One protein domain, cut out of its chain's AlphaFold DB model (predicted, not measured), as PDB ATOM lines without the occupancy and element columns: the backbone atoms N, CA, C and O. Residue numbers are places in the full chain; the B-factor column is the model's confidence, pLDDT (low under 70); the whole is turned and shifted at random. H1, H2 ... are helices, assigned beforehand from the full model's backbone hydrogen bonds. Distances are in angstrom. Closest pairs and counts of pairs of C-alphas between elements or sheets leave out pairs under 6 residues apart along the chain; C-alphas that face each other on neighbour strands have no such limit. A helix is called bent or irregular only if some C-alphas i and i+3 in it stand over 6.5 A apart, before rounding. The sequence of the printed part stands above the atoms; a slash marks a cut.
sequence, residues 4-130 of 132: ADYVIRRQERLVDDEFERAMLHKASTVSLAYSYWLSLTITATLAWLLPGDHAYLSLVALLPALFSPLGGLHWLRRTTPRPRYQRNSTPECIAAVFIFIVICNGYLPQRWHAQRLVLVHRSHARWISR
ATOM      1  N   ALA A   4      30.983  43.793  -8.786       86.75
ATOM      2  CA  ALA A   4      31.777  42.927  -9.652       86.75
ATOM      3  C   ALA A   4      32.549  43.716 -10.729       86.75
ATOM      4  O   ALA A   4      33.741  43.487 -10.911       86.75
ATOM      5  N   ASP A   5      31.923  44.708 -11.373       88.44
ATOM      6  CA  ASP A   5      32.570  45.529 -12.413       88.44
ATOM      7  C   ASP A   5      33.660  46.445 -11.832       88.44
ATOM      8  O   ASP A   5      34.584  46.854 -12.537       88.44
ATOM      9  N   TYR A   6      33.531  46.814 -10.555       91.69
ATOM     10  CA  TYR A   6      34.561  47.543  -9.820       91.69
ATOM     11  C   TYR A   6      35.752  46.635  -9.491       91.69
ATOM     12  O   TYR A   6      36.896  47.018  -9.731       91.69
ATOM     13  N   VAL A   7      35.490  45.420  -8.994       90.44
ATOM     14  CA  VAL A   7      36.535  44.429  -8.695       90.44
ATOM     15  C   VAL A   7      37.313  44.062  -9.959       90.44
ATOM     16  O   VAL A   7      38.539  44.050  -9.916       90.44
ATOM     17  N   ILE A   8      36.631  43.844 -11.087       90.69
ATOM     18  CA  ILE A   8      37.277  43.538 -12.373       90.69
ATOM     19  C   ILE A   8      38.186  44.687 -12.810       90.69
ATOM     20  O   ILE A   8      39.373  44.466 -13.026       90.69
ATOM     21  N   ARG A   9      37.687  45.930 -12.819       91.38
ATOM     22  CA  ARG A   9      38.510  47.101 -13.172       91.38
ATOM     23  C   ARG A   9      39.714  47.292 -12.262       91.38
ATOM     24  O   ARG A   9      40.743  47.788 -12.709       91.38
ATOM     25  N   ARG A  10      39.597  46.945 -10.979       91.44
ATOM     26  CA  ARG A  10      40.735  46.984 -10.057       91.44
ATOM     27  C   ARG A  10      41.806  45.970 -10.460       91.44
ATOM     28  O   ARG A  10      42.975  46.315 -10.390       91.44
ATOM     29  N   GLN A  11      41.413  44.762 -10.861       91.19
ATOM     30  CA  GLN A  11      42.345  43.721 -11.304       91.19
ATOM     31  C   GLN A  11      42.969  44.049 -12.666       91.19
ATOM     32  O   GLN A  11      44.169  43.889 -12.835       91.19
ATOM     33  N   GLU A  12      42.192  44.586 -13.609       90.75
ATOM     34  CA  GLU A  12      42.683  44.988 -14.937       90.75
ATOM     35  C   GLU A  12      43.737  46.100 -14.890       90.75
ATOM     36  O   GLU A  12      44.533  46.208 -15.813       90.75
ATOM     37  N   ARG A  13      43.761  46.916 -13.828       92.94
ATOM     38  CA  ARG A  13      44.782  47.956 -13.612       92.94
ATOM     39  C   ARG A  13      46.122  47.422 -13.099       92.94
ATOM     40  O   ARG A  13      47.056  48.204 -12.997       92.94
ATOM     41  N   LEU A  14      46.193  46.155 -12.693       91.31
ATOM     42  CA  LEU A  14      47.412  45.535 -12.152       91.31
ATOM     43  C   LEU A  14      48.258  44.850 -13.230       91.31
ATOM     44  O   LEU A  14      49.203  44.146 -12.895       91.31
ATOM     45  N   VAL A  15      47.847  44.970 -14.486       93.56
ATOM     46  CA  VAL A  15      48.273  44.115 -15.582       93.56
ATOM     47  C   VAL A  15      48.456  44.988 -16.814       93.56
ATOM     48  O   VAL A  15      47.525  45.714 -17.179       93.56
ATOM     49  N   ASP A  16      49.609  44.882 -17.464       93.06
ATOM     50  CA  ASP A  16      49.964  45.756 -18.585       93.06
ATOM     51  C   ASP A  16      49.682  45.113 -19.953       93.06
ATOM     52  O   ASP A  16      49.401  45.821 -20.923       93.06
ATOM     53  N   ASP A  17      49.682  43.779 -20.035       94.75
ATOM     54  CA  ASP A  17      49.459  43.039 -21.279       94.75
ATOM     55  C   ASP A  17      48.335  41.979 -21.200       94.75
ATOM     56  O   ASP A  17      47.683  41.742 -20.175       94.75
ATOM     57  N   GLU A  18      48.049  41.342 -22.339       92.56
ATOM     58  CA  GLU A  18      47.022  40.298 -22.424       92.56
ATOM     59  C   GLU A  18      47.451  38.979 -21.762       92.56
ATOM     60  O   GLU A  18      46.605  38.232 -21.255       92.56
ATOM     61  N   PHE A  19      48.754  38.682 -21.752       93.88
ATOM     62  CA  PHE A  19      49.289  37.436 -21.211       93.88
ATOM     63  C   PHE A  19      49.189  37.412 -19.685       93.88
ATOM     64  O   PHE A  19      48.657  36.460 -19.105       93.88
ATOM     65  N   GLU A  20      49.626  38.481 -19.034       92.44
ATOM     66  CA  GLU A  20      49.496  38.715 -17.607       92.44
ATOM     67  C   GLU A  20      48.017  38.705 -17.196       92.44
ATOM     68  O   GLU A  20      47.675  38.092 -16.182       92.44
ATOM     69  N   ARG A  21      47.104  39.269 -18.009       92.62
ATOM     70  CA  ARG A  21      45.657  39.247 -17.717       92.62
ATOM     71  C   ARG A  21      45.133  37.818 -17.685       92.62
ATOM     72  O   ARG A  21      44.408  37.425 -16.766       92.62
ATOM     73  N   ALA A  22      45.513  37.021 -18.682       93.25
ATOM     74  CA  ALA A  22      45.148  35.613 -18.747       93.25
ATOM     75  C   ALA A  22      45.751  34.818 -17.579       93.25
ATOM     76  O   ALA A  22      45.084  33.946 -17.013       93.25
ATOM     77  N   MET A  23      46.990  35.122 -17.187       94.44
ATOM     78  CA  MET A  23      47.665  34.471 -16.066       94.44
ATOM     79  C   MET A  23      47.014  34.819 -14.723       94.44
ATOM     80  O   MET A  23      46.766  33.924 -13.915       94.44
ATOM     81  N   LEU A  24      46.637  36.082 -14.516       93.62
ATOM     82  CA  LEU A  24      45.916  36.545 -13.333       93.62
ATOM     83  C   LEU A  24      44.544  35.862 -13.210       93.62
ATOM     84  O   LEU A  24      44.178  35.381 -12.134       93.62
ATOM     85  N   HIS A  25      43.813  35.712 -14.319       91.06
ATOM     86  CA  HIS A  25      42.565  34.946 -14.329       91.06
ATOM     87  C   HIS A  25      42.775  33.466 -13.976       91.06
ATOM     88  O   HIS A  25      42.029  32.925 -13.150       91.06
ATOM     89  N   LYS A  26      43.804  32.807 -14.525       92.94
ATOM     90  CA  LYS A  26      44.153  31.419 -14.161       92.94
ATOM     91  C   LYS A  26      44.496  31.300 -12.675       92.94
ATOM     92  O   LYS A  26      43.949  30.429 -12.001       92.94
ATOM     93  N   ALA A  27      45.317  32.207 -12.146       93.81
ATOM     94  CA  ALA A  27      45.674  32.241 -10.731       93.81
ATOM     95  C   ALA A  27      44.438  32.420  -9.834       93.81
ATOM     96  O   ALA A  27      44.274  31.687  -8.860       93.81
ATOM     97  N   SER A  28      43.517  33.319 -10.200       90.69
ATOM     98  CA  SER A  28      42.257  33.508  -9.466       90.69
ATOM     99  C   SER A  28      41.365  32.259  -9.486       90.69
ATOM    100  O   SER A  28      40.747  31.926  -8.477       90.69
ATOM    101  N   THR A  29      41.357  31.517 -10.600       89.94
ATOM    102  CA  THR A  29      40.578  30.276 -10.756       89.94
ATOM    103  C   THR A  29      41.122  29.178  -9.844       89.94
ATOM    104  O   THR A  29      40.364  28.515  -9.137       89.94
ATOM    105  N   VAL A  30      42.448  29.026  -9.808       92.06
ATOM    106  CA  VAL A  30      43.133  28.089  -8.909       92.06
ATOM    107  C   VAL A  30      42.914  28.488  -7.446       92.06
ATOM    108  O   VAL A  30      42.553  27.646  -6.628       92.06
ATOM    109  N   SER A  31      43.050  29.774  -7.113       92.06
ATOM    110  CA  SER A  31      42.813  30.293  -5.760       92.06
ATOM    111  C   SER A  31      41.384  30.027  -5.273       92.06
ATOM    112  O   SER A  31      41.196  29.565  -4.147       92.06
ATOM    113  N   LEU A  32      40.378  30.229  -6.133       90.12
ATOM    114  CA  LEU A  32      38.983  29.911  -5.826       90.12
ATOM    115  C   LEU A  32      38.796  28.414  -5.526       90.12
ATOM    116  O   LEU A  32      38.126  28.061  -4.556       90.12
ATOM    117  N   ALA A  33      39.421  27.537  -6.321       89.25
ATOM    118  CA  ALA A  33      39.365  26.093  -6.103       89.25
ATOM    119  C   ALA A  33      39.988  25.693  -4.754       89.25
ATOM    120  O   ALA A  33      39.382  24.941  -3.993       89.25
ATOM    121  N   TYR A  34      41.156  26.239  -4.403       91.44
ATOM    122  CA  TYR A  34      41.763  25.995  -3.091       91.44
ATOM    123  C   TYR A  34      40.931  26.572  -1.942       91.44
ATOM    124  O   TYR A  34      40.801  25.922  -0.907       91.44
ATOM    125  N   SER A  35      40.324  27.747  -2.119       91.56
ATOM    126  CA  SER A  35      39.446  28.360  -1.115       91.56
ATOM    127  C   SER A  35      38.233  27.479  -0.797       91.56
ATOM    128  O   SER A  35      37.851  27.365   0.370       91.56
ATOM    129  N   TYR A  36      37.676  26.791  -1.799       90.25
ATOM    130  CA  TYR A  36      36.616  25.800  -1.597       90.25
ATOM    131  C   TYR A  36      37.078  24.643  -0.697       90.25
ATOM    132  O   TYR A  36      36.436  24.355   0.315       90.25
ATOM    133  N   TRP A  37      38.223  24.026  -1.007       91.38
ATOM    134  CA  TRP A  37      38.783  22.938  -0.196       91.38
ATOM    135  C   TRP A  37      39.121  23.381   1.227       91.38
ATOM    136  O   TRP A  37      38.828  22.666   2.181       91.38
ATOM    137  N   LEU A  38      39.680  24.579   1.374       92.56
ATOM    138  CA  LEU A  38      40.026  25.166   2.665       92.56
ATOM    139  C   LEU A  38      38.764  25.447   3.502       92.56
ATOM    140  O   LEU A  38      38.718  25.161   4.694       92.56
ATOM    141  N   SER A  39      37.688  25.924   2.874       92.50
ATOM    142  CA  SER A  39      36.398  26.123   3.550       92.50
ATOM    143  C   SER A  39      35.817  24.801   4.067       92.50
ATOM    144  O   SER A  39      35.319  24.736   5.193       92.50
ATOM    145  N   LEU A  40      35.925  23.723   3.282       90.75
ATOM    146  CA  LEU A  40      35.496  22.388   3.702       90.75
ATOM    147  C   LEU A  40      36.326  21.851   4.874       90.75
ATOM    148  O   LEU A  40      35.754  21.313   5.821       90.75
ATOM    149  N   THR A  41      37.651  22.015   4.847       91.06
ATOM    150  CA  THR A  41      38.512  21.559   5.946       91.06
ATOM    151  C   THR A  41      38.286  22.364   7.223       91.06
ATOM    152  O   THR A  41      38.225  21.761   8.291       91.06
ATOM    153  N   ILE A  42      38.080  23.683   7.132       92.38
ATOM    154  CA  ILE A  42      37.692  24.530   8.276       92.38
ATOM    155  C   ILE A  42      36.346  24.087   8.854       92.38
ATOM    156  O   ILE A  42      36.196  23.972  10.068       92.38
ATOM    157  N   THR A  43      35.360  23.819   7.996       92.31
ATOM    158  CA  THR A  43      34.048  23.334   8.447       92.31
ATOM    159  C   THR A  43      34.205  22.005   9.188       92.31
ATOM    160  O   THR A  43      33.646  21.830  10.267       92.31
ATOM    161  N   ALA A  44      35.004  21.080   8.646       90.50
ATOM    162  CA  ALA A  44      35.269  19.789   9.268       90.50
ATOM    163  C   ALA A  44      35.962  19.928  10.627       90.50
ATOM    164  O   ALA A  44      35.517  19.322  11.596       90.50
ATOM    165  N   THR A  45      37.008  20.747  10.735       89.69
ATOM    166  CA  THR A  45      37.705  20.946  12.012       89.69
ATOM    167  C   THR A  45      36.804  21.606  13.049       89.69
ATOM    168  O   THR A  45      36.742  21.129  14.180       89.69
ATOM    169  N   LEU A  46      36.039  22.635  12.678       89.38
ATOM    170  CA  LEU A  46      35.082  23.286  13.578       89.38
ATOM    171  C   LEU A  46      33.963  22.337  14.029       89.38
ATOM    172  O   LEU A  46      33.588  22.368  15.198       89.38
ATOM    173  N   ALA A  47      33.451  21.477  13.145       88.31
ATOM    174  CA  ALA A  47      32.415  20.503  13.495       88.31
ATOM    175  C   ALA A  47      32.883  19.511  14.572       88.31
ATOM    176  O   ALA A  47      32.081  19.071  15.391       88.31
ATOM    177  N   TRP A  48      34.177  19.182  14.590       85.88
ATOM    178  CA  TRP A  48      34.777  18.319  15.610       85.88
ATOM    179  C   TRP A  48      35.153  19.078  16.886       85.88
ATOM    180  O   TRP A  48      35.093  18.515  17.976       85.88
ATOM    181  N   LEU A  49      35.544  20.349  16.762       86.44
ATOM    182  CA  LEU A  49      36.033  21.149  17.881       86.44
ATOM    183  C   LEU A  49      34.901  21.749  18.737       86.44
ATOM    184  O   LEU A  49      35.070  21.907  19.945       86.44
ATOM    185  N   LEU A  50      33.763  22.122  18.135       85.00
ATOM    186  CA  LEU A  50      32.704  22.868  18.830       85.00
ATOM    187  C   LEU A  50      31.702  21.935  19.529       85.00
ATOM    188  O   LEU A  50      31.032  21.162  18.847       85.00
ATOM    189  N   PRO A  51      31.508  22.031  20.859       80.62
ATOM    190  CA  PRO A  51      30.579  21.184  21.605       80.62
ATOM    191  C   PRO A  51      29.101  21.569  21.422       80.62
ATOM    192  O   PRO A  51      28.748  22.729  21.219       80.62
ATOM    193  N   GLY A  52      28.223  20.572  21.566       75.94
ATOM    194  CA  GLY A  52      26.762  20.719  21.580       75.94
ATOM    195  C   GLY A  52      26.187  21.448  20.362       75.94
ATOM    196  O   GLY A  52      26.584  21.205  19.223       75.94
ATOM    197  N   ASP A  53      25.256  22.367  20.619       74.81
ATOM    198  CA  ASP A  53      24.556  23.139  19.584       74.81
ATOM    199  C   ASP A  53      25.466  24.131  18.845       74.81
ATOM    200  O   ASP A  53      25.109  24.642  17.785       74.81
ATOM    201  N   HIS A  54      26.668  24.403  19.363       79.06
ATOM    202  CA  HIS A  54      27.604  25.319  18.711       79.06
ATOM    203  C   HIS A  54      28.247  24.675  17.480       79.06
ATOM    204  O   HIS A  54      28.663  25.393  16.575       79.06
ATOM    205  N   ALA A  55      28.248  23.339  17.375       79.06
ATOM    206  CA  ALA A  55      28.729  22.637  16.187       79.06
ATOM    207  C   ALA A  55      28.036  23.132  14.904       79.06
ATOM    208  O   ALA A  55      28.680  23.239  13.861       79.06
ATOM    209  N   TYR A  56      26.750  23.505  14.973       81.19
ATOM    210  CA  TYR A  56      25.992  24.023  13.826       81.19
ATOM    211  C   TYR A  56      26.537  25.349  13.281       81.19
ATOM    212  O   TYR A  56      26.371  25.633  12.096       81.19
ATOM    213  N   LEU A  57      27.244  26.134  14.103       85.62
ATOM    214  CA  LEU A  57      27.902  27.363  13.656       85.62
ATOM    215  C   LEU A  57      29.049  27.081  12.680       85.62
ATOM    216  O   LEU A  57      29.383  27.949  11.877       85.62
ATOM    217  N   SER A  58      29.610  25.868  12.675       87.31
ATOM    218  CA  SER A  58      30.632  25.495  11.691       87.31
ATOM    219  C   SER A  58      30.109  25.531  10.248       87.31
ATOM    220  O   SER A  58      30.885  25.804   9.338       87.31
ATOM    221  N   LEU A  59      28.791  25.387  10.023       86.00
ATOM    222  CA  LEU A  59      28.173  25.521   8.694       86.00
ATOM    223  C   LEU A  59      28.330  26.922   8.093       86.00
ATOM    224  O   LEU A  59      28.275  27.075   6.875       86.00
ATOM    225  N   VAL A  60      28.564  27.947   8.918       90.00
ATOM    226  CA  VAL A  60      28.830  29.311   8.438       90.00
ATOM    227  C   VAL A  60      30.108  29.350   7.593       90.00
ATOM    228  O   VAL A  60      30.168  30.084   6.606       90.00
ATOM    229  N   ALA A  61      31.097  28.503   7.896       89.75
ATOM    230  CA  ALA A  61      32.323  28.386   7.106       89.75
ATOM    231  C   ALA A  61      32.084  27.816   5.693       89.75
ATOM    232  O   ALA A  61      32.937  27.959   4.820       89.75
ATOM    233  N   LEU A  62      30.910  27.236   5.435       88.12
ATOM    234  CA  LEU A  62      30.493  26.728   4.125       88.12
ATOM    235  C   LEU A  62      29.871  27.823   3.239       88.12
ATOM    236  O   LEU A  62      29.755  27.645   2.026       88.12
ATOM    237  N   LEU A  63      29.500  28.978   3.811       90.50
ATOM    238  CA  LEU A  63      28.886  30.072   3.053       90.50
ATOM    239  C   LEU A  63      29.792  30.586   1.920       90.50
ATOM    240  O   LEU A  63      29.304  30.673   0.793       90.50
ATOM    241  N   PRO A  64      31.093  30.878   2.122       87.06
ATOM    242  CA  PRO A  64      31.947  31.350   1.030       87.06
ATOM    243  C   PRO A  64      32.043  30.334  -0.114       87.06
ATOM    244  O   PRO A  64      31.967  30.716  -1.282       87.06
ATOM    245  N   ALA A  65      32.123  29.042   0.219       87.06
ATOM    246  CA  ALA A  65      32.187  27.949  -0.746       87.06
ATOM    247  C   ALA A  65      30.917  27.828  -1.606       87.06
ATOM    248  O   ALA A  65      31.011  27.497  -2.786       87.06
ATOM    249  N   LEU A  66      29.738  28.124  -1.046       86.69
ATOM    250  CA  LEU A  66      28.460  28.071  -1.766       86.69
ATOM    251  C   LEU A  66      28.147  29.373  -2.512       86.69
ATOM    252  O   LEU A  66      27.768  29.350  -3.682       86.69
ATOM    253  N   PHE A  67      28.296  30.523  -1.854       88.81
ATOM    254  CA  PHE A  67      27.837  31.807  -2.384       88.81
ATOM    255  C   PHE A  67      28.803  32.431  -3.392       88.81
ATOM    256  O   PHE A  67      28.347  33.087  -4.328       88.81
ATOM    257  N   SER A  68      30.114  32.210  -3.251       86.19
ATOM    258  CA  SER A  68      31.111  32.743  -4.189       86.19
ATOM    259  C   SER A  68      30.881  32.277  -5.642       86.19
ATOM    260  O   SER A  68      30.705  33.132  -6.520       86.19
ATOM    261  N   PRO A  69      30.765  30.963  -5.936       84.94
ATOM    262  CA  PRO A  69      30.503  30.501  -7.300       84.94
ATOM    263  C   PRO A  69      29.112  30.896  -7.811       84.94
ATOM    264  O   PRO A  69      28.963  31.182  -8.998       84.94
ATOM    265  N   LEU A  70      28.096  30.976  -6.941       86.94
ATOM    266  CA  LEU A  70      26.763  31.458  -7.326       86.94
ATOM    267  C   LEU A  70      26.790  32.932  -7.744       86.94
ATOM    268  O   LEU A  70      26.193  33.287  -8.760       86.94
ATOM    269  N   GLY A  71      27.512  33.776  -7.004       86.31
ATOM    270  CA  GLY A  71      27.707  35.185  -7.339       86.31
ATOM    271  C   GLY A  71      28.440  35.362  -8.670       86.31
ATOM    272  O   GLY A  71      27.988  36.129  -9.524       86.31
ATOM    273  N   GLY A  72      29.512  34.592  -8.885       84.25
ATOM    274  CA  GLY A  72      30.243  34.565 -10.154       84.25
ATOM    275  C   GLY A  72      29.366  34.115 -11.323       84.25
ATOM    276  O   GLY A  72      29.304  34.790 -12.348       84.25
ATOM    277  N   LEU A  73      28.612  33.025 -11.153       84.50
ATOM    278  CA  LEU A  73      27.703  32.504 -12.175       84.50
ATOM    279  C   LEU A  73      26.562  33.478 -12.487       84.50
ATOM    280  O   LEU A  73      26.147  33.599 -13.639       84.50
ATOM    281  N   HIS A  74      26.046  34.173 -11.475       87.00
ATOM    282  CA  HIS A  74      25.011  35.188 -11.641       87.00
ATOM    283  C   HIS A  74      25.512  36.396 -12.429       87.00
ATOM    284  O   HIS A  74      24.825  36.852 -13.342       87.00
ATOM    285  N   TRP A  75      26.714  36.890 -12.120       87.44
ATOM    286  CA  TRP A  75      27.342  37.955 -12.903       87.44
ATOM    287  C   TRP A  75      27.618  37.495 -14.340       87.44
ATOM    288  O   TRP A  75      27.236  38.182 -15.283       87.44
ATOM    289  N   LEU A  76      28.159  36.288 -14.515       85.38
ATOM    290  CA  LEU A  76      28.488  35.718 -15.822       85.38
ATOM    291  C   LEU A  76      27.261  35.561 -16.724       85.38
ATOM    292  O   LEU A  76      27.295  35.936 -17.890       85.38
ATOM    293  N   ARG A  77      26.143  35.070 -16.171       83.50
ATOM    294  CA  ARG A  77      24.864  34.948 -16.893       83.50
ATOM    295  C   ARG A  77      24.303  36.291 -17.358       83.50
ATOM    296  O   ARG A  77      23.481  36.298 -18.269       83.50
ATOM    297  N   ARG A  78      24.689  37.399 -16.719       83.44
ATOM    298  CA  ARG A  78      24.286  38.753 -17.127       83.44
ATOM    299  C   ARG A  78      25.179  39.329 -18.221       83.44
ATOM    300  O   ARG A  78      24.723  40.216 -18.930       83.44
ATOM    301  N   THR A  79      26.422  38.863 -18.347       81.56
ATOM    302  CA  THR A  79      27.417  39.456 -19.253       81.56
ATOM    303  C   THR A  79      27.685  38.630 -20.503       81.56
ATOM    304  O   THR A  79      27.973  39.212 -21.543       81.56
ATOM    305  N   THR A  80      27.580  37.299 -20.450       77.75
ATOM    306  CA  THR A  80      27.895  36.426 -21.594       77.75
ATOM    307  C   THR A  80      26.985  35.187 -21.688       77.75
ATOM    308  O   THR A  80      26.432  34.730 -20.681       77.75
ATOM    309  N   PRO A  81      26.809  34.611 -22.897       72.19
ATOM    310  CA  PRO A  81      26.121  33.333 -23.086       72.19
ATOM    311  C   PRO A  81      26.816  32.199 -22.314       72.19
ATOM    312  O   PRO A  81      28.040  32.161 -22.224       72.19
ATOM    313  N   ARG A  82      26.029  31.268 -21.754       69.25
ATOM    314  CA  ARG A  82      26.498  30.260 -20.784       69.25
ATOM    315  C   ARG A  82      27.721  29.466 -21.283       69.25
ATOM    316  O   ARG A  82      27.587  28.723 -22.257       69.25
ATOM    317  N   PRO A  83      28.864  29.514 -20.575       67.44
ATOM    318  CA  PRO A  83      29.966  28.603 -20.845       67.44
ATOM    319  C   PRO A  83      29.612  27.166 -20.450       67.44
ATOM    320  O   PRO A  83      28.681  26.909 -19.678       67.44
ATOM    321  N   ARG A  84      30.375  26.213 -20.996       74.62
ATOM    322  CA  ARG A  84      30.258  24.787 -20.663       74.62
ATOM    323  C   ARG A  84      30.494  24.578 -19.166       74.62
ATOM    324  O   ARG A  84      31.389  25.184 -18.583       74.62
ATOM    325  N   TYR A  85      29.685  23.712 -18.558       67.62
ATOM    326  CA  TYR A  85      29.797  23.392 -17.139       67.62
ATOM    327  C   TYR A  85      31.129  22.687 -16.859       67.62
ATOM    328  O   TYR A  85      31.452  21.692 -17.512       67.62
ATOM    329  N   GLN A  86      31.894  23.195 -15.893       70.56
ATOM    330  CA  GLN A  86      33.098  22.525 -15.418       70.56
ATOM    331  C   GLN A  86      32.684  21.242 -14.695       70.56
ATOM    332  O   GLN A  86      31.977  21.277 -13.690       70.56
ATOM    333  N   ARG A  87      33.090  20.093 -15.235       76.50
ATOM    334  CA  ARG A  87      32.854  18.797 -14.603       76.50
ATOM    335  C   ARG A  87      33.980  18.537 -13.610       76.50
ATOM    336  O   ARG A  87      35.132  18.454 -14.028       76.50
ATOM    337  N   ASN A  88      33.640  18.394 -12.331       78.19
ATOM    338  CA  ASN A  88      34.603  17.971 -11.316       78.19
ATOM    339  C   ASN A  88      35.215  16.627 -11.707       78.19
ATOM    340  O   ASN A  88      34.535  15.747 -12.254       78.19
ATOM    341  N   SER A  89      36.503  16.478 -11.423       87.88
ATOM    342  CA  SER A  89      37.197  15.223 -11.671       87.88
ATOM    343  C   SER A  89      36.711  14.144 -10.689       87.88
ATOM    344  O   SER A  89      36.275  14.431  -9.573       87.88
ATOM    345  N   THR A  90      36.763  12.871 -11.091       89.00
ATOM    346  CA  THR A  90      36.421  11.743 -10.208       89.00
ATOM    347  C   THR A  90      37.125  11.801  -8.838       89.00
ATOM    348  O   THR A  90      36.433  11.614  -7.837       89.00
ATOM    349  N   PRO A  91      38.443  12.096  -8.732       88.69
ATOM    350  CA  PRO A  91      39.098  12.202  -7.427       88.69
ATOM    351  C   PRO A  91      38.588  13.379  -6.583       88.69
ATOM    352  O   PRO A  91      38.451  13.225  -5.373       88.69
ATOM    353  N   GLU A  92      38.236  14.517  -7.189       87.06
ATOM    354  CA  GLU A  92      37.617  15.637  -6.462       87.06
ATOM    355  C   GLU A  92      36.252  15.247  -5.891       87.06
ATOM    356  O   GLU A  92      35.944  15.567  -4.747       87.06
ATOM    357  N   CYS A  93      35.436  14.509  -6.649       88.19
ATOM    358  CA  CYS A  93      34.166  14.000  -6.132       88.19
ATOM    359  C   CYS A  93      34.379  13.060  -4.938       88.19
ATOM    360  O   CYS A  93      33.696  13.201  -3.925       88.19
ATOM    361  N   ILE A  94      35.343  12.139  -5.024       91.38
ATOM    362  CA  ILE A  94      35.664  11.212  -3.928       91.38
ATOM    363  C   ILE A  94      36.138  11.985  -2.691       91.38
ATOM    364  O   ILE A  94      35.643  11.740  -1.591       91.38
ATOM    365  N   ALA A  95      37.043  12.951  -2.863       89.50
ATOM    366  CA  ALA A  95      37.545  13.776  -1.768       89.50
ATOM    367  C   ALA A  95      36.429  14.609  -1.115       89.50
ATOM    368  O   ALA A  95      36.345  14.673   0.111       89.50
ATOM    369  N   ALA A  96      35.527  15.192  -1.909       87.06
ATOM    370  CA  ALA A  96      34.390  15.949  -1.391       87.06
ATOM    371  C   ALA A  96      33.438  15.062  -0.570       87.06
ATOM    372  O   ALA A  96      33.023  15.453   0.521       87.06
ATOM    373  N   VAL A  97      33.137  13.851  -1.054       90.31
ATOM    374  CA  VAL A  97      32.311  12.874  -0.323       90.31
ATOM    375  C   VAL A  97      32.995  12.441   0.972       90.31
ATOM    376  O   VAL A  97      32.346  12.393   2.016       90.31
ATOM    377  N   PHE A  98      34.302  12.177   0.940       91.69
ATOM    378  CA  PHE A  98      35.062  11.805   2.133       91.69
ATOM    379  C   PHE A  98      35.012  12.900   3.207       91.69
ATOM    380  O   PHE A  98      34.677  12.618   4.357       91.69
ATOM    381  N   ILE A  99      35.257  14.162   2.838       89.50
ATOM    382  CA  ILE A  99      35.181  15.283   3.787       89.50
ATOM    383  C   ILE A  99      33.754  15.457   4.315       89.50
ATOM    384  O   ILE A  99      33.564  15.696   5.506       89.50
ATOM    385  N   PHE A 100      32.738  15.277   3.469       87.75
ATOM    386  CA  PHE A 100      31.344  15.327   3.906       87.75
ATOM    387  C   PHE A 100      31.031  14.256   4.962       87.75
ATOM    388  O   PHE A 100      30.379  14.546   5.965       87.75
ATOM    389  N   ILE A 101      31.553  13.037   4.795       90.44
ATOM    390  CA  ILE A 101      31.438  11.972   5.799       90.44
ATOM    391  C   ILE A 101      32.136  12.381   7.104       90.44
ATOM    392  O   ILE A 101      31.559  12.192   8.175       90.44
ATOM    393  N   VAL A 102      33.333  12.972   7.044       89.44
ATOM    394  CA  VAL A 102      34.058  13.462   8.234       89.44
ATOM    395  C   VAL A 102      33.260  14.540   8.971       89.44
ATOM    396  O   VAL A 102      33.141  14.485  10.194       89.44
ATOM    397  N   ILE A 103      32.666  15.486   8.239       87.25
ATOM    398  CA  ILE A 103      31.801  16.532   8.797       87.25
ATOM    399  C   ILE A 103      30.597  15.896   9.508       87.25
ATOM    400  O   ILE A 103      30.356  16.176  10.680       87.25
ATOM    401  N   CYS A 104      29.875  14.991   8.840       86.19
ATOM    402  CA  CYS A 104      28.723  14.289   9.415       86.19
ATOM    403  C   CYS A 104      29.084  13.499  10.682       86.19
ATOM    404  O   CYS A 104      28.335  13.531  11.661       86.19
ATOM    405  N   ASN A 105      30.244  12.834  10.688       86.56
ATOM    406  CA  ASN A 105      30.745  12.123  11.862       86.56
ATOM    407  C   ASN A 105      31.084  13.058  13.025       86.56
ATOM    408  O   ASN A 105      30.937  12.627  14.157       86.56
ATOM    409  N   GLY A 106      31.472  14.315  12.785       83.81
ATOM    410  CA  GLY A 106      31.656  15.305  13.854       83.81
ATOM    411  C   GLY A 106      30.343  15.677  14.554       83.81
ATOM    412  O   GLY A 106      30.298  15.840  15.768       83.81
ATOM    413  N   TYR A 107      29.230  15.715  13.814       80.75
ATOM    414  CA  TYR A 107      27.912  16.059  14.366       80.75
ATOM    415  C   TYR A 107      27.218  14.923  15.133       80.75
ATOM    416  O   TYR A 107      26.380  15.177  16.003       80.75
ATOM    417  N   LEU A 108      27.523  13.665  14.801       74.06
ATOM    418  CA  LEU A 108      26.951  12.474  15.438       74.06
ATOM    419  C   LEU A 108      27.217  12.385  16.961       74.06
ATOM    420  O   LEU A 108      26.237  12.273  17.700       74.06
ATOM    421  N   PRO A 109      28.467  12.450  17.468       68.31
ATOM    422  CA  PRO A 109      28.788  12.351  18.895       68.31
ATOM    423  C   PRO A 109      28.150  13.468  19.730       68.31
ATOM    424  O   PRO A 109      27.644  13.200  20.822       68.31
ATOM    425  N   GLN A 110      28.057  14.691  19.197       63.25
ATOM    426  CA  GLN A 110      27.430  15.830  19.878       63.25
ATOM    427  C   GLN A 110      25.968  15.565  20.260       63.25
ATOM    428  O   GLN A 110      25.530  15.929  21.356       63.25
ATOM    429  N   ARG A 111      25.214  14.878  19.391       59.94
ATOM    430  CA  ARG A 111      23.804  14.540  19.642       59.94
ATOM    431  C   ARG A 111      23.630  13.576  20.815       59.94
ATOM    432  O   ARG A 111      22.679  13.722  21.584       59.94
ATOM    433  N   TRP A 112      24.554  12.631  20.992       57.44
ATOM    434  CA  TRP A 112      24.500  11.659  22.087       57.44
ATOM    435  C   TRP A 112      24.745  12.312  23.454       57.44
ATOM    436  O   TRP A 112      24.071  11.968  24.427       57.44
ATOM    437  N   HIS A 113      25.652  13.293  23.532       57.47
ATOM    438  CA  HIS A 113      25.913  14.035  24.772       57.47
ATOM    439  C   HIS A 113      24.716  14.893  25.207       57.47
ATOM    440  O   HIS A 113      24.346  14.868  26.384       57.47
ATOM    441  N   ALA A 114      24.056  15.578  24.267       59.50
ATOM    442  CA  ALA A 114      22.855  16.363  24.557       59.50
ATOM    443  C   ALA A 114      21.691  15.483  25.061       59.50
ATOM    444  O   ALA A 114      21.033  15.809  26.050       59.50
ATOM    445  N   GLN A 115      21.471  14.320  24.439       59.09
ATOM    446  CA  GLN A 115      20.400  13.400  24.840       59.09
ATOM    447  C   GLN A 115      20.641  12.763  26.216       59.09
ATOM    448  O   GLN A 115      19.690  12.584  26.984       59.09
ATOM    449  N   ARG A 116      21.900  12.459  26.567       58.41
ATOM    450  CA  ARG A 116      22.246  11.914  27.890       58.41
ATOM    451  C   ARG A 116      21.885  12.872  29.023       58.41
ATOM    452  O   ARG A 116      21.303  12.433  30.011       58.41
ATOM    453  N   LEU A 117      22.181  14.163  28.874       59.94
ATOM    454  CA  LEU A 117      21.880  15.165  29.903       59.94
ATOM    455  C   LEU A 117      20.367  15.332  30.116       59.94
ATOM    456  O   LEU A 117      19.907  15.375  31.256       59.94
ATOM    457  N   VAL A 118      19.577  15.324  29.039       63.28
ATOM    458  CA  VAL A 118      18.108  15.397  29.126       63.28
ATOM    459  C   VAL A 118      17.516  14.166  29.824       63.28
ATOM    460  O   VAL A 118      16.605  14.292  30.646       63.28
ATOM    461  N   LEU A 119      18.032  12.969  29.530       63.28
ATOM    462  CA  LEU A 119      17.565  11.727  30.153       63.28
ATOM    463  C   LEU A 119      17.883  11.667  31.653       63.28
ATOM    464  O   LEU A 119      17.016  11.262  32.430       63.28
ATOM    465  N   VAL A 120      19.074  12.115  32.064       68.50
ATOM    466  CA  VAL A 120      19.462  12.210  33.483       68.50
ATOM    467  C   VAL A 120      18.611  13.250  34.216       68.50
ATOM    468  O   VAL A 120      18.100  12.987  35.303       68.50
ATOM    469  N   HIS A 121      18.351  14.410  33.612       62.88
ATOM    470  CA  HIS A 121      17.507  15.415  34.260       62.88
ATOM    471  C   HIS A 121      16.051  14.930  34.435       62.88
ATOM    472  O   HIS A 121      15.419  15.191  35.464       62.88
ATOM    473  N   ARG A 122      15.518  14.161  33.472       62.69
ATOM    474  CA  ARG A 122      14.188  13.527  33.565       62.69
ATOM    475  C   ARG A 122      14.114  12.366  34.556       62.69
ATOM    476  O   ARG A 122      13.017  12.054  35.027       62.69
ATOM    477  N   SER A 123      15.214  11.667  34.833       64.94
ATOM    478  CA  SER A 123      15.217  10.614  35.852       64.94
ATOM    479  C   SER A 123      15.204  11.220  37.255       64.94
ATOM    480  O   SER A 123      14.378  10.805  38.061       64.94
ATOM    481  N   HIS A 124      16.000  12.262  37.515       61.22
ATOM    482  CA  HIS A 124      15.990  12.968  38.804       61.22
ATOM    483  C   HIS A 124      14.634  13.615  39.126       61.22
ATOM    484  O   HIS A 124      14.143  13.475  40.245       61.22
ATOM    485  N   ALA A 125      13.972  14.240  38.145       62.97
ATOM    486  CA  ALA A 125      12.647  14.836  38.351       62.97
ATOM    487  C   ALA A 125      11.566  13.802  38.739       62.97
ATOM    488  O   ALA A 125      10.691  14.093  39.550       62.97
ATOM    489  N   ARG A 126      11.649  12.574  38.205       62.00
ATOM    490  CA  ARG A 126      10.731  11.473  38.553       62.00
ATOM    491  C   ARG A 126      10.981  10.868  39.931       62.00
ATOM    492  O   ARG A 126      10.061  10.285  40.496       62.00
ATOM    493  N   TRP A 127      12.202  10.962  40.452       60.38
ATOM    494  CA  TRP A 127      12.505  10.506  41.808       60.38
ATOM    495  C   TRP A 127      11.917  11.451  42.854       60.38
ATOM    496  O   TRP A 127      11.275  10.985  43.789       60.38
ATOM    497  N   ILE A 128      12.037  12.764  42.643       61.88
ATOM    498  CA  ILE A 128      11.525  13.783  43.574       61.88
ATOM    499  C   ILE A 128       9.991  13.740  43.679       61.88
ATOM    500  O   ILE A 128       9.445  13.889  44.767       61.88
ATOM    501  N   SER A 129       9.281  13.470  42.578       67.06
ATOM    502  CA  SER A 129       7.812  13.374  42.592       67.06
ATOM    503  C   SER A 129       7.269  12.082  43.212       67.06
ATOM    504  O   SER A 129       6.062  11.948  43.349       67.06
ATOM    505  N   ARG A 130       8.123  11.086  43.483       61.00
ATOM    506  CA  ARG A 130       7.737   9.820  44.131       61.00
ATOM    507  C   ARG A 130       8.015   9.811  45.635       61.00
ATOM    508  O   ARG A 130       7.590   8.878  46.305       61.00
TER     509      ARG A 130
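Overview. This is residues 4 to 130 of the 132 residues of an uncharacterized protein of Corynebacterium sp. zg331 (UniProt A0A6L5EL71). Three long helices run lengthwise: H2 and arm H3a fold back as a hairpin, and H4 returns beside H2; residues 115 to 130, of which 115 to 128 belong to H4, stick out as a long arm. The three come together along residues 35 to 49 of H2; from there H3b and H4a spread away toward the opposite end, where short H1 lies close to H2 and H3b. Printed are 127 residues with four named helices in the order H1, H2, H3, H4 and no named strand; the class is all helix. The whole is extended, with a radius of gyration of the C-alphas of 22.6 A and spans of 83 by 33 by 26 A, the arm adding to the length.

Arrangement. Start at H1, residues 4 to 12, and go on to H2, residues 18 to 49: the two are close but not clearly touching, with C-alphas 12 and 21 the closest at 7.0 A. Next comes H3, residues 52 to 79, one helix by its hydrogen bonds but bent, with C-alphas 61 and 64 at 6.8 A; its arms H3a, residues 52 to 61, and H3b, residues 64 to 79, stand at 31 degrees. H2 and H3a form a helical hairpin at a shallow tilt of 3 degrees, opposite ways; their closest C-alphas, of Ala 47 and Ala 55, are 5.0 A apart. H3b touches H2 with residues 64 to 65 alone, closest at C-alphas 36 and 65, 5.0 A, at a shallow tilt of 33 degrees, only just short of steep. H4, residues 90 to 128, is also one helix by its hydrogen bonds but bent, with C-alphas 106 and 109 at 6.5 A; its arms H4a, residues 90 to 106, and H4b, residues 109 to 128, stand at 18 degrees. H4a touches H2 at a shallow tilt of 30 degrees, the same way, with C-alphas 48 and 106 closest at 4.7 A. H4b touches H3a with residues 110 to 114 alone, closest at C-alphas 52 and 110, 5.2 A. H3b and H4a are apart. Every O i to N i+4 pair is within hydrogen-bond range in H1, H2, H4a and H4b; in H3b it is 10 of 12, and in H3a 0 of 6, beside 7 of 7 O i to N i+3 pairs.

Along the chain. Find C-alpha 4 at (31.777, 42.927, -9.652), where H1 begins. H2 runs 46.0 A from C-alpha 18 at (47.022, 40.298, -22.424). H3b measures 22.3 A, H4a 24.8 A, and H4b 30.2 A to C-alpha 128 at (11.525, 13.783, 43.574).

Size, cuts and confidence. Asp 17 and Arg 130 have the C-alphas farthest apart, 84.4 A. The printed part has no cut and no long link. Look for low confidence, pLDDT under 70, at residues 82 to 83, 85 and 109 to 130.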